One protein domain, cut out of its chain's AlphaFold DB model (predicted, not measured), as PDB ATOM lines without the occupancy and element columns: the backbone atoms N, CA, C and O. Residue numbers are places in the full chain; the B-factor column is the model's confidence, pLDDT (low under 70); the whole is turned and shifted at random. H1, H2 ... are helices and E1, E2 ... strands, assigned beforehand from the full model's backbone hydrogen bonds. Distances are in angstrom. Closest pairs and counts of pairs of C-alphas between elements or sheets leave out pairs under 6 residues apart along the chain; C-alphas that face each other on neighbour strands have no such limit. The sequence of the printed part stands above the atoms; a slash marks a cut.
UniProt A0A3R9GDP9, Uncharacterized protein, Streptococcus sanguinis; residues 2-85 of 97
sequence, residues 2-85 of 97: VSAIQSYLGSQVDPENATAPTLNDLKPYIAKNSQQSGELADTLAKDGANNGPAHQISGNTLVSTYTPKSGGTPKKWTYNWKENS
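What this domain is: This is residues 2 to 85 of the 97 residues of an uncharacterized protein of Streptococcus sanguinis (UniProt A0A3R9GDP9). The model is a flat body with a small three-stranded sheet, E1, E2 and E3, along one side, and an arc of helices and long links beyond it: H1 grazes the sheet near the end where E3 runs into H4, while two one-turn helices, H2 and H3, make a corner away from the sheet. The printed part has 84 residues, with four named helices and three named strands in the order H1 H2 H3 E1 E2 E3 H4. The sheet has the order E1, E2, E3 and is antiparallel. The class is mixed, helices and strands, with under half of the residues in named elements. The whole is compact, with a radius of gyration of the C-alphas of 13.6 A, and spans 44 by 30 by 14 A.

Where its parts are: H1, residues 2 to 10, begins at C-alpha 2 at (288.004, 216.695, 164.320) and is 12.3 A long. H2 holds residues 32 to 35 and H3 residues 40 to 43. E1 covers residues 55 to 58 and is 9.9 A long. E2, residues 61 to 66, is 16.1 A long, and E3, residues 75 to 80, is 16.6 A long. H4, residues 81 to 85, ends at C-alpha 85 at (278.387, 209.606, 163.526).

How they stand to each other: E1, E2 and E3 form a meander, each strand the antiparallel neighbour of the one before. E1 and E2 are a hairpin at 148 degrees, with N 56 and O 63 within hydrogen-bond range at 2.8 A. E2 and E3 are a hairpin at 168 degrees, with N 64 and O 77 within range at 2.8 A. H1 is on the sheet but only grazes it with residues 2 to 5; the closest C-alphas of H1 and E2 are those of Val 2 and Leu 62, 7.6 A apart. H4 is not on the sheet, but only just, with 4 pairs of C-alphas within 10 A. H1 and H4 are close but not clearly touching, the closest C-alphas being those of Gln 6 and Trp 81 at 7.7 A. H2 and H3 only just touch, with 3 pairs of C-alphas within 8 A, and only at the corner by their link; Ser 34 and Thr 43 have the closest C-alphas, 5.3 A apart. H2 and H3 are not on the sheet. In H1 and H4 every O i to N i+4 pair is within hydrogen-bond range; H2 and H3 are too short for such a pair.

The domain as a whole: The C-alphas farthest apart are those of Val 13 and Ser 70, 44.5 A. The printed part has no cut. The links from H1 to H2, 21 residues, and from H3 to E1, 11 residues, are long. The mean pLDDT of the printed part is 71.5; it is under 70 at residue 13, residues 15 to 19, residues 31 to 52, residues 69 and 71, and residues 83 to 85.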
ATOM      1  N   VAL A   2     289.046 217.683 164.673       73.88
ATOM      2  CA  VAL A   2     288.004 216.695 164.320       73.88
ATOM      3  C   VAL A   2     288.368 215.274 164.779       73.88
ATOM      4  O   VAL A   2     287.579 214.644 165.471       73.88
ATOM      5  N   SER A   3     289.594 214.812 164.511       76.12
ATOM      6  CA  SER A   3     290.057 213.487 164.959       76.12
ATOM      7  C   SER A   3     290.050 213.322 166.483       76.12
ATOM      8  O   SER A   3     289.690 212.264 166.971       76.12
ATOM      9  N   ALA A   4     290.379 214.376 167.240       78.62
ATOM     10  CA  ALA A   4     290.341 214.346 168.702       78.62
ATOM     11  C   ALA A   4     288.905 214.186 169.223       78.62
ATOM     12  O   ALA A   4     288.672 213.428 170.159       78.62
ATOM     13  N   ILE A   5     287.939 214.855 168.582       78.75
ATOM     14  CA  ILE A   5     286.509 214.701 168.883       78.75
ATOM     15  C   ILE A   5     286.052 213.277 168.572       78.75
ATOM     16  O   ILE A   5     285.385 212.671 169.400       78.75
ATOM     17  N   GLN A   6     286.446 212.711 167.429       75.50
ATOM     18  CA  GLN A   6     286.098 211.328 167.090       75.50
ATOM     19  C   GLN A   6     286.702 210.316 168.071       75.50
ATOM     20  O   GLN A   6     286.008 209.395 168.489       75.50
ATOM     21  N   SER A   7     287.957 210.501 168.490       80.25
ATOM     22  CA  SER A   7     288.574 209.655 169.515       80.25
ATOM     23  C   SER A   7     287.887 209.795 170.876       80.25
ATOM     24  O   SER A   7     287.662 208.785 171.535       80.25
ATOM     25  N   TYR A   8     287.505 211.013 171.276       80.25
ATOM     26  CA  TYR A   8     286.736 211.245 172.499       80.25
ATOM     27  C   TYR A   8     285.380 210.533 172.448       80.25
ATOM     28  O   TYR A   8     285.081 209.741 173.336       80.25
ATOM     29  N   LEU A   9     284.596 210.741 171.385       77.00
ATOM     30  CA  LEU A   9     283.292 210.095 171.194       77.00
ATOM     31  C   LEU A   9     283.405 208.567 171.149       77.00
ATOM     32  O   LEU A   9     282.626 207.888 171.803       77.00
ATOM     33  N   GLY A  10     284.397 208.024 170.437       71.94
ATOM     34  CA  GLY A  10     284.633 206.579 170.363       71.94
ATOM     35  C   GLY A  10     285.106 205.955 171.677       71.94
ATOM     36  O   GLY A  10     284.990 204.748 171.854       71.94
ATOM     37  N   SER A  11     285.626 206.763 172.606       76.12
ATOM     38  CA  SER A  11     285.950 206.323 173.967       76.12
ATOM     39  C   SER A  11     284.782 206.450 174.951       76.12
ATOM     40  O   SER A  11     284.897 205.979 176.081       76.12
ATOM     41  N   GLN A  12     283.670 207.078 174.553       71.12
ATOM     42  CA  GLN A  12     282.485 207.175 175.401       71.12
ATOM     43  C   GLN A  12     281.668 205.886 175.367       71.12
ATOM     44  O   GLN A  12     281.551 205.224 174.340       71.12
ATOM     45  N   VAL A  13     281.072 205.565 176.516       67.62
ATOM     46  CA  VAL A  13     280.240 204.368 176.704       67.62
ATOM     47  C   VAL A  13     278.954 204.441 175.867       67.62
ATOM     48  O   VAL A  13     278.473 203.412 175.408       67.62
ATOM     49  N   ASP A  14     278.436 205.653 175.630       70.25
ATOM     50  CA  ASP A  14     277.265 205.914 174.789       70.25
ATOM     51  C   ASP A  14     277.563 207.058 173.794       70.25
ATOM     52  O   ASP A  14     277.437 208.239 174.132       70.25
ATOM     53  N   PRO A  15     278.024 206.745 172.570       62.44
ATOM     54  CA  PRO A  15     278.417 207.758 171.589       62.44
ATOM     55  C   PRO A  15     277.226 208.544 171.009       62.44
ATOM     56  O   PRO A  15     277.422 209.630 170.460       62.44
ATOM     57  N   GLU A  16     275.997 208.035 171.131       63.50
ATOM     58  CA  GLU A  16     274.785 208.674 170.600       63.50
ATOM     59  C   GLU A  16     274.214 209.734 171.558       63.50
ATOM     60  O   GLU A  16     273.648 210.744 171.115       63.50
ATOM     61  N   ASN A  17     274.427 209.557 172.864       67.94
ATOM     62  CA  ASN A  17     274.056 210.502 173.923       67.94
ATOM     63  C   ASN A  17     275.247 211.275 174.500       67.94
ATOM     64  O   ASN A  17     275.071 212.090 175.406       67.94
ATOM     65  N   ALA A  18     276.437 211.056 173.948       64.88
ATOM     66  CA  ALA A  18     277.660 211.747 174.305       64.88
ATOM     67  C   ALA A  18     277.474 213.270 174.390       64.88
ATOM     68  O   ALA A  18     277.126 213.944 173.408       64.88
ATOM     69  N   THR A  19     277.758 213.821 175.570       69.25
ATOM     70  CA  THR A  19     277.773 215.265 175.793       69.25
ATOM     71  C   THR A  19     278.854 215.901 174.927       69.25
ATOM     72  O   THR A  19     279.891 215.298 174.633       69.25
ATOM     73  N   ALA A  20     278.611 217.139 174.501       72.06
ATOM     74  CA  ALA A  20     279.591 217.906 173.755       72.06
ATOM     75  C   ALA A  20     280.908 218.015 174.548       72.06
ATOM     76  O   ALA A  20     280.872 218.532 175.667       72.06
ATOM     77  N   PRO A  21     282.055 217.564 174.002       74.75
ATOM     78  CA  PRO A  21     283.329 217.738 174.679       74.75
ATOM     79  C   PRO A  21     283.650 219.217 174.840       74.75
ATOM     80  O   PRO A  21     283.427 220.023 173.933       74.75
ATOM     81  N   THR A  22     284.282 219.567 175.951       75.62
ATOM     82  CA  THR A  22     285.000 220.832 176.050       75.62
ATOM     83  C   THR A  22     286.379 220.708 175.402       75.62
ATOM     84  O   THR A  22     286.928 219.622 175.224       75.62
ATOM     85  N   LEU A  23     287.003 221.845 175.091       72.44
ATOM     86  CA  LEU A  23     288.410 221.901 174.675       72.44
ATOM     87  C   LEU A  23     289.351 221.163 175.643       72.44
ATOM     88  O   LEU A  23     290.349 220.581 175.218       72.44
ATOM     89  N   ASN A  24     289.020 221.178 176.934       74.19
ATOM     90  CA  ASN A  24     289.808 220.540 177.977       74.19
ATOM     91  C   ASN A  24     289.629 219.011 177.965       74.19
ATOM     92  O   ASN A  24     290.606 218.302 178.176       74.19
ATOM     93  N   ASP A  25     288.440 218.504 177.622       77.62
ATOM     94  CA  ASP A  25     288.191 217.061 177.440       77.62
ATOM     95  C   ASP A  25     288.924 216.505 176.216       77.62
ATOM     96  O   ASP A  25     289.330 215.345 176.183       77.62
ATOM     97  N   LEU A  26     289.147 217.354 175.210       75.94
ATOM     98  CA  LEU A  26     289.894 216.991 174.010       75.94
ATOM     99  C   LEU A  26     291.411 217.023 174.205       75.94
ATOM    100  O   LEU A  26     292.112 216.457 173.369       75.94
ATOM    101  N   LYS A  27     291.934 217.636 175.279       75.38
ATOM    102  CA  LYS A  27     293.382 217.699 175.567       75.38
ATOM    103  C   LYS A  27     294.106 216.369 175.351       75.38
ATOM    104  O   LYS A  27     295.053 216.377 174.567       75.38
ATOM    105  N   PRO A  28     293.704 215.251 175.989       76.12
ATOM    106  CA  PRO A  28     294.403 213.973 175.842       76.12
ATOM    107  C   PRO A  28     294.342 213.393 174.420       76.12
ATOM    108  O   PRO A  28     295.207 212.602 174.055       76.12
ATOM    109  N   TYR A  29     293.364 213.802 173.608       76.75
ATOM    110  CA  TYR A  29     293.160 213.320 172.237       76.75
ATOM    111  C   TYR A  29     293.739 214.263 171.168       76.75
ATOM    112  O   TYR A  29     293.835 213.902 169.993       76.75
ATOM    113  N   ILE A  30     294.116 215.488 171.542       72.56
ATOM    114  CA  ILE A  30     294.827 216.423 170.671       72.56
ATOM    115  C   ILE A  30     296.296 215.992 170.623       72.56
ATOM    116  O   ILE A  30     296.935 215.802 171.653       72.56
ATOM    117  N   ALA A  31     296.819 215.807 169.407       65.00
ATOM    118  CA  ALA A  31     298.160 215.277 169.171       65.00
ATOM    119  C   ALA A  31     299.227 216.002 170.014       65.00
ATOM    120  O   ALA A  31     299.230 217.230 170.076       65.00
ATOM    121  N   LYS A  32     300.175 215.248 170.592       57.56
ATOM    122  CA  LYS A  32     301.280 215.762 171.430       57.56
ATOM    123  C   LYS A  32     302.052 216.939 170.818       57.56
ATOM    124  O   LYS A  32     302.510 217.808 171.548       57.56
ATOM    125  N   ASN A  33     302.160 217.016 169.489       52.84
ATOM    126  CA  ASN A  33     302.805 218.151 168.811       52.84
ATOM    127  C   ASN A  33     302.030 219.470 168.968       52.84
ATOM    128  O   ASN A  33     302.630 220.535 168.983       52.84
ATOM    129  N   SER A  34     300.711 219.403 169.149       56.09
ATOM    130  CA  SER A  34     299.860 220.535 169.531       56.09
ATOM    131  C   SER A  34     299.794 220.731 171.053       56.09
ATOM    132  O   SER A  34     299.001 221.532 171.530       56.09
ATOM    133  N   GLN A  35     300.599 220.006 171.831       59.38
ATOM    134  CA  GLN A  35     300.752 220.177 173.280       59.38
ATOM    135  C   GLN A  35     302.144 220.725 173.640       59.38
ATOM    136  O   GLN A  35     302.539 220.654 174.801       59.38
ATOM    137  N   GLN A  36     302.912 221.231 172.664       52.62
ATOM    138  CA  GLN A  36     304.223 221.829 172.925       52.62
ATOM    139  C   GLN A  36     304.074 223.028 173.870       52.62
ATOM    140  O   GLN A  36     303.620 224.089 173.463       52.62
ATOM    141  N   SER A  37     304.444 222.802 175.134       48.78
ATOM    142  CA  SER A  37     304.785 223.768 176.184       48.78
ATOM    143  C   SER A  37     304.071 225.126 176.090       48.78
ATOM    144  O   SER A  37     304.710 226.153 175.886       48.78
ATOM    145  N   GLY A  38     302.745 225.126 176.242       60.28
ATOM    146  CA  GLY A  38     301.901 226.324 176.242       60.28
ATOM    147  C   GLY A  38     300.448 225.995 176.596       60.28
ATOM    148  O   GLY A  38     300.067 224.821 176.643       60.28
ATOM    149  N   GLU A  39     299.630 227.016 176.863       58.97
ATOM    150  CA  GLU A  39     298.176 226.841 176.976       58.97
ATOM    151  C   GLU A  39     297.644 226.277 175.648       58.97
ATOM    152  O   GLU A  39     298.109 226.666 174.581       58.97
ATOM    153  N   LEU A  40     296.649 225.378 175.662       60.69
ATOM    154  CA  LEU A  40     296.126 224.795 174.411       60.69
ATOM    155  C   LEU A  40     295.642 225.854 173.413       60.69
ATOM    156  O   LEU A  40     295.642 225.628 172.208       60.69
ATOM    157  N   ALA A  41     295.212 227.010 173.920       59.91
ATOM    158  CA  ALA A  41     294.822 228.153 173.111       59.91
ATOM    159  C   ALA A  41     295.985 228.745 172.289       59.91
ATOM    160  O   ALA A  41     295.736 229.396 171.278       59.91
ATOM    161  N   ASP A  42     297.236 228.527 172.702       60.12
ATOM    162  CA  ASP A  42     298.436 228.972 171.991       60.12
ATOM    163  C   ASP A  42     298.853 228.018 170.869       60.12
ATOM    164  O   ASP A  42     299.364 228.473 169.846       60.12
ATOM    165  N   THR A  43     298.610 226.716 171.027       62.56
ATOM    166  CA  THR A  43     298.889 225.698 169.999       62.56
ATOM    167  C   THR A  43     297.741 225.476 169.026       62.56
ATOM    168  O   THR A  43     297.960 225.012 167.903       62.56
ATOM    169  N   LEU A  44     296.510 225.774 169.431       65.94
ATOM    170  CA  LEU A  44     295.372 225.800 168.524       65.94
ATOM    171  C   LEU A  44     295.441 227.038 167.630       65.94
ATOM    172  O   LEU A  44     295.941 228.089 168.027       65.94
ATOM    173  N   ALA A  45     294.920 226.919 166.405       68.12
ATOM    174  CA  ALA A  45     294.833 228.069 165.517       68.12
ATOM    175  C   ALA A  45     294.080 229.203 166.232       68.12
ATOM    176  O   ALA A  45     293.058 228.965 166.881       68.12
ATOM    177  N   LYS A  46     294.595 230.429 166.126       69.94
ATOM    178  CA  LYS A  46     293.932 231.627 166.640       69.94
ATOM    179  C   LYS A  46     293.171 232.302 165.516       69.94
ATOM    180  O   LYS A  46     293.671 232.394 164.393       69.94
ATOM    181  N   ASP A  47     291.976 232.781 165.822       69.38
ATOM    182  CA  ASP A  47     291.249 233.641 164.907       69.38
ATOM    183  C   ASP A  47     292.005 234.968 164.774       69.38
ATOM    184  O   ASP A  47     292.259 235.658 165.765       69.38
ATOM    185  N   GLY A  48     292.398 235.326 163.551       59.44
ATOM    186  CA  GLY A  48     293.236 236.497 163.307       59.44
ATOM    187  C   GLY A  48     292.545 237.829 163.592       59.44
ATOM    188  O   GLY A  48     293.249 238.826 163.725       59.44
ATOM    189  N   ALA A  49     291.213 237.849 163.721       63.62
ATOM    190  CA  ALA A  49     290.454 239.050 164.071       63.62
ATOM    191  C   ALA A  49     290.466 239.355 165.577       63.62
ATOM    192  O   ALA A  49     290.629 240.510 165.955       63.62
ATOM    193  N   ASN A  50     290.324 238.337 166.435       62.38
ATOM    194  CA  ASN A  50     290.167 238.532 167.886       62.38
ATOM    195  C   ASN A  50     291.301 237.930 168.736       62.38
ATOM    196  O   ASN A  50     291.244 238.010 169.959       62.38
ATOM    197  N   ASN A  51     292.305 237.284 168.127       65.12
ATOM    198  CA  ASN A  51     293.303 236.436 168.808       65.12
ATOM    199  C   ASN A  51     292.694 235.352 169.731       65.12
ATOM    200  O   ASN A  51     293.412 234.747 170.525       65.12
ATOM    201  N   GLY A  52     291.388 235.095 169.623       66.94
ATOM    202  CA  GLY A  52     290.692 234.033 170.341       66.94
ATOM    203  C   GLY A  52     290.912 232.665 169.687       66.94
ATOM    204  O   GLY A  52     291.505 232.583 168.608       66.94
ATOM    205  N   PRO A  53     290.432 231.576 170.306       71.75
ATOM    206  CA  PRO A  53     290.524 230.249 169.712       71.75
ATOM    207  C   PRO A  53     289.752 230.212 168.385       71.75
ATOM    208  O   PRO A  53     288.563 230.517 168.341       71.75
ATOM    209  N   ALA A  54     290.412 229.795 167.301       77.00
ATOM    210  CA  ALA A  54     289.765 229.586 166.003       77.00
ATOM    211  C   ALA A  54     288.729 228.461 166.063       77.00
ATOM    212  O   ALA A  54     287.859 228.372 165.206       77.00
ATOM    213  N   HIS A  55     288.831 227.575 167.050       77.44
ATOM    214  CA  HIS A  55     287.986 226.402 167.182       77.44
ATOM    215  C   HIS A  55     287.058 226.542 168.384       77.44
ATOM    216  O   HIS A  55     287.513 226.607 169.526       77.44
ATOM    217  N   GLN A  56     285.757 226.527 168.127       80.06
ATOM    218  CA  GLN A  56     284.716 226.605 169.137       80.06
ATOM    219  C   GLN A  56     283.780 225.408 169.012       80.06
ATOM    220  O   GLN A  56     283.365 225.031 167.917       80.06
ATOM    221  N   ILE A  57     283.443 224.811 170.148       78.88
ATOM    222  CA  ILE A  57     282.457 223.739 170.223       78.88
ATOM    223  C   ILE A  57     281.128 224.357 170.646       78.88
ATOM    224  O   ILE A  57     281.066 225.075 171.641       78.88
ATOM    225  N   SER A  58     280.083 224.104 169.864       80.75
ATOM    226  CA  SER A  58     278.715 224.531 170.147       80.75
ATOM    227  C   SER A  58     277.794 223.328 169.995       80.75
ATOM    228  O   SER A  58     277.627 222.813 168.886       80.75
ATOM    229  N   GLY A  59     277.253 222.830 171.110       81.19
ATOM    230  CA  GLY A  59     276.488 221.580 171.127       81.19
ATOM    231  C   GLY A  59     277.256 220.450 170.431       81.19
ATOM    232  O   GLY A  59     278.418 220.207 170.739       81.19
ATOM    233  N   ASN A  60     276.644 219.806 169.436       78.81
ATOM    234  CA  ASN A  60     277.254 218.704 168.680       78.81
ATOM    235  C   ASN A  60     278.086 219.137 167.455       78.81
ATOM    236  O   ASN A  60     278.350 218.329 166.560       78.81
ATOM    237  N   THR A  61     278.472 220.413 167.382       82.69
ATOM    238  CA  THR A  61     279.224 220.973 166.253       82.69
ATOM    239  C   THR A  61     280.548 221.601 166.665       82.69
ATOM    240  O   THR A  61     280.629 222.358 167.631       82.69
ATOM    241  N   LEU A  62     281.587 221.333 165.875       83.25
ATOM    242  CA  LEU A  62     282.871 222.020 165.920       83.25
ATOM    243  C   LEU A  62     282.860 223.098 164.841       83.25
ATOM    244  O   LEU A  62     282.879 222.800 163.648       83.25
ATOM    245  N   VAL A  63     282.867 224.350 165.266       84.81
ATOM    246  CA  VAL A  63     283.002 225.514 164.402       84.81
ATOM    247  C   VAL A  63     284.461 225.946 164.403       84.81
ATOM    248  O   VAL A  63     285.007 226.307 165.437       84.81
ATOM    249  N   SER A  64     285.100 225.905 163.241       82.25
ATOM    250  CA  SER A  64     286.445 226.436 163.029       82.25
ATOM    251  C   SER A  64     286.353 227.703 162.192       82.25
ATOM    252  O   SER A  64     285.975 227.631 161.025       82.25
ATOM    253  N   THR A  65     286.690 228.846 162.770       82.56
ATOM    254  CA  THR A  65     286.688 230.154 162.117       82.56
ATOM    255  C   THR A  65     288.118 230.646 161.969       82.56
ATOM    256  O   THR A  65     288.861 230.734 162.940       82.56
ATOM    257  N   TYR A  66     288.499 230.986 160.746       79.81
ATOM    258  CA  TYR A  66     289.780 231.589 160.429       79.81
ATOM    259  C   TYR A  66     289.555 232.928 159.739       79.81
ATOM    260  O   TYR A  66     289.163 232.974 158.568       79.81
ATOM    261  N   THR A  67     289.843 234.014 160.448       79.19
ATOM    262  CA  THR A  67     289.923 235.346 159.851       79.19
ATOM    263  C   THR A  67     291.381 235.685 159.545       79.19
ATOM    264  O   THR A  67     292.219 235.640 160.449       79.19
ATOM    265  N   PRO A  68     291.729 236.027 158.293       71.31
ATOM    266  CA  PRO A  68     293.072 236.491 157.966       71.31
ATOM    267  C   PRO A  68     293.388 237.795 158.709       71.31
ATOM    268  O   PRO A  68     292.591 238.731 158.672       71.31
ATOM    269  N   LYS A  69     294.582 237.903 159.310       68.31
ATOM    270  CA  LYS A  69     295.061 239.145 159.961       68.31
ATOM    271  C   LYS A  69     295.094 240.360 159.026       68.31
ATOM    272  O   LYS A  69     295.075 241.487 159.498       68.31
ATOM    273  N   SER A  70     295.136 240.137 157.715       71.69
ATOM    274  CA  SER A  70     295.104 241.184 156.692       71.69
ATOM    275  C   SER A  70     293.706 241.764 156.419       71.69
ATOM    276  O   SER A  70     293.584 242.603 155.535       71.69
ATOM    277  N   GLY A  71     292.661 241.345 157.150       62.72
ATOM    278  CA  GLY A  71     291.319 241.934 157.039       62.72
ATOM    279  C   GLY A  71     290.508 241.437 155.837       62.72
ATOM    280  O   GLY A  71     289.947 242.235 155.094       62.72
ATOM    281  N   GLY A  72     290.451 240.117 155.633       70.56
ATOM    282  CA  GLY A  72     289.664 239.479 154.567       70.56
ATOM    283  C   GLY A  72     288.416 238.746 155.068       70.56
ATOM    284  O   GLY A  72     288.165 238.667 156.270       70.56
ATOM    285  N   THR A  73     287.654 238.154 154.143       77.56
ATOM    286  CA  THR A  73     286.460 237.363 154.478       77.56
ATOM    287  C   THR A  73     286.827 236.186 155.390       77.56
ATOM    288  O   THR A  73     287.672 235.365 155.008       77.56
ATOM    289  N   PRO A  74     286.202 236.060 156.574       79.50
ATOM    290  CA  PRO A  74     286.452 234.944 157.470       79.50
ATOM    291  C   PRO A  74     286.013 233.628 156.824       79.50
ATOM    292  O   PRO A  74     284.922 233.520 156.259       79.50
ATOM    293  N   LYS A  75     286.862 232.604 156.922       80.75
ATOM    294  CA  LYS A  75     286.529 231.238 156.507       80.75
ATOM    295  C   LYS A  75     286.012 230.468 157.709       80.75
ATOM    296  O   LYS A  75     286.692 230.393 158.726       80.75
ATOM    297  N   LYS A  76     284.825 229.880 157.581       84.06
ATOM    298  CA  LYS A  76     284.204 229.071 158.629       84.06
ATOM    299  C   LYS A  76     283.971 227.650 158.130       84.06
ATOM    300  O   LYS A  76     283.314 227.450 157.114       84.06
ATOM    301  N   TRP A  77     284.462 226.674 158.880       82.75
ATOM    302  CA  TRP A  77     284.172 225.257 158.698       82.75
ATOM    303  C   TRP A  77     283.351 224.775 159.881       82.75
ATOM    304  O   TRP A  77     283.753 224.953 161.026       82.75
ATOM    305  N   THR A  78     282.198 224.169 159.617       84.19
ATOM    306  CA  THR A  78     281.347 223.596 160.663       84.19
ATOM    307  C   THR A  78     281.338 222.087 160.496       84.19
ATOM    308  O   THR A  78     281.060 221.591 159.409       84.19
ATOM    309  N   TYR A  79     281.665 221.364 161.560       79.25
ATOM    310  CA  TYR A  79     281.680 219.909 161.583       79.25
ATOM    311  C   TYR A  79     280.687 219.411 162.632       79.25
ATOM    312  O   TYR A  79     280.940 219.547 163.826       79.25
ATOM    313  N   ASN A  80     279.555 218.859 162.190       82.94
ATOM    314  CA  ASN A  80     278.567 218.222 163.060       82.94
ATOM    315  C   ASN A  80     278.928 216.752 163.226       82.94
ATOM    316  O   ASN A  80     278.766 215.985 162.282       82.94
ATOM    317  N   TRP A  81     279.422 216.342 164.394       75.00
ATOM    318  CA  TRP A  81     279.748 214.932 164.581       75.00
ATOM    319  C   TRP A  81     278.507 214.080 164.769       75.00
ATOM    320  O   TRP A  81     278.567 212.938 164.363       75.00
ATOM    321  N   LYS A  82     277.382 214.569 165.302       70.56
ATOM    322  CA  LYS A  82     276.179 213.725 165.416       70.56
ATOM    323  C   LYS A  82     275.679 213.285 164.047       70.56
ATOM    324  O   LYS A  82     275.424 212.107 163.862       70.56
ATOM    325  N   GLU A  83     275.656 214.195 163.080       67.94
ATOM    326  CA  GLU A  83     275.287 213.867 161.695       67.94
ATOM    327  C   GLU A  83     276.368 213.084 160.938       67.94
ATOM    328  O   GLU A  83     276.068 212.392 159.970       67.94
ATOM    329  N   ASN A  84     277.624 213.165 161.386       62.88
ATOM    330  CA  ASN A  84     278.735 212.389 160.825       62.88
ATOM    331  C   ASN A  84     278.981 211.051 161.556       62.88
ATOM    332  O   ASN A  84     279.797 210.256 161.102       62.88
ATOM    333  N   SER A  85     278.311 210.821 162.692       54.97
ATOM    334  CA  SER A  85     278.387 209.606 163.526       54.97
ATOM    335  C   SER A  85     277.118 208.776 163.409       54.97
ATOM    336  O   SER A  85     277.195 207.551 163.441       54.97
TER     337      SER A  85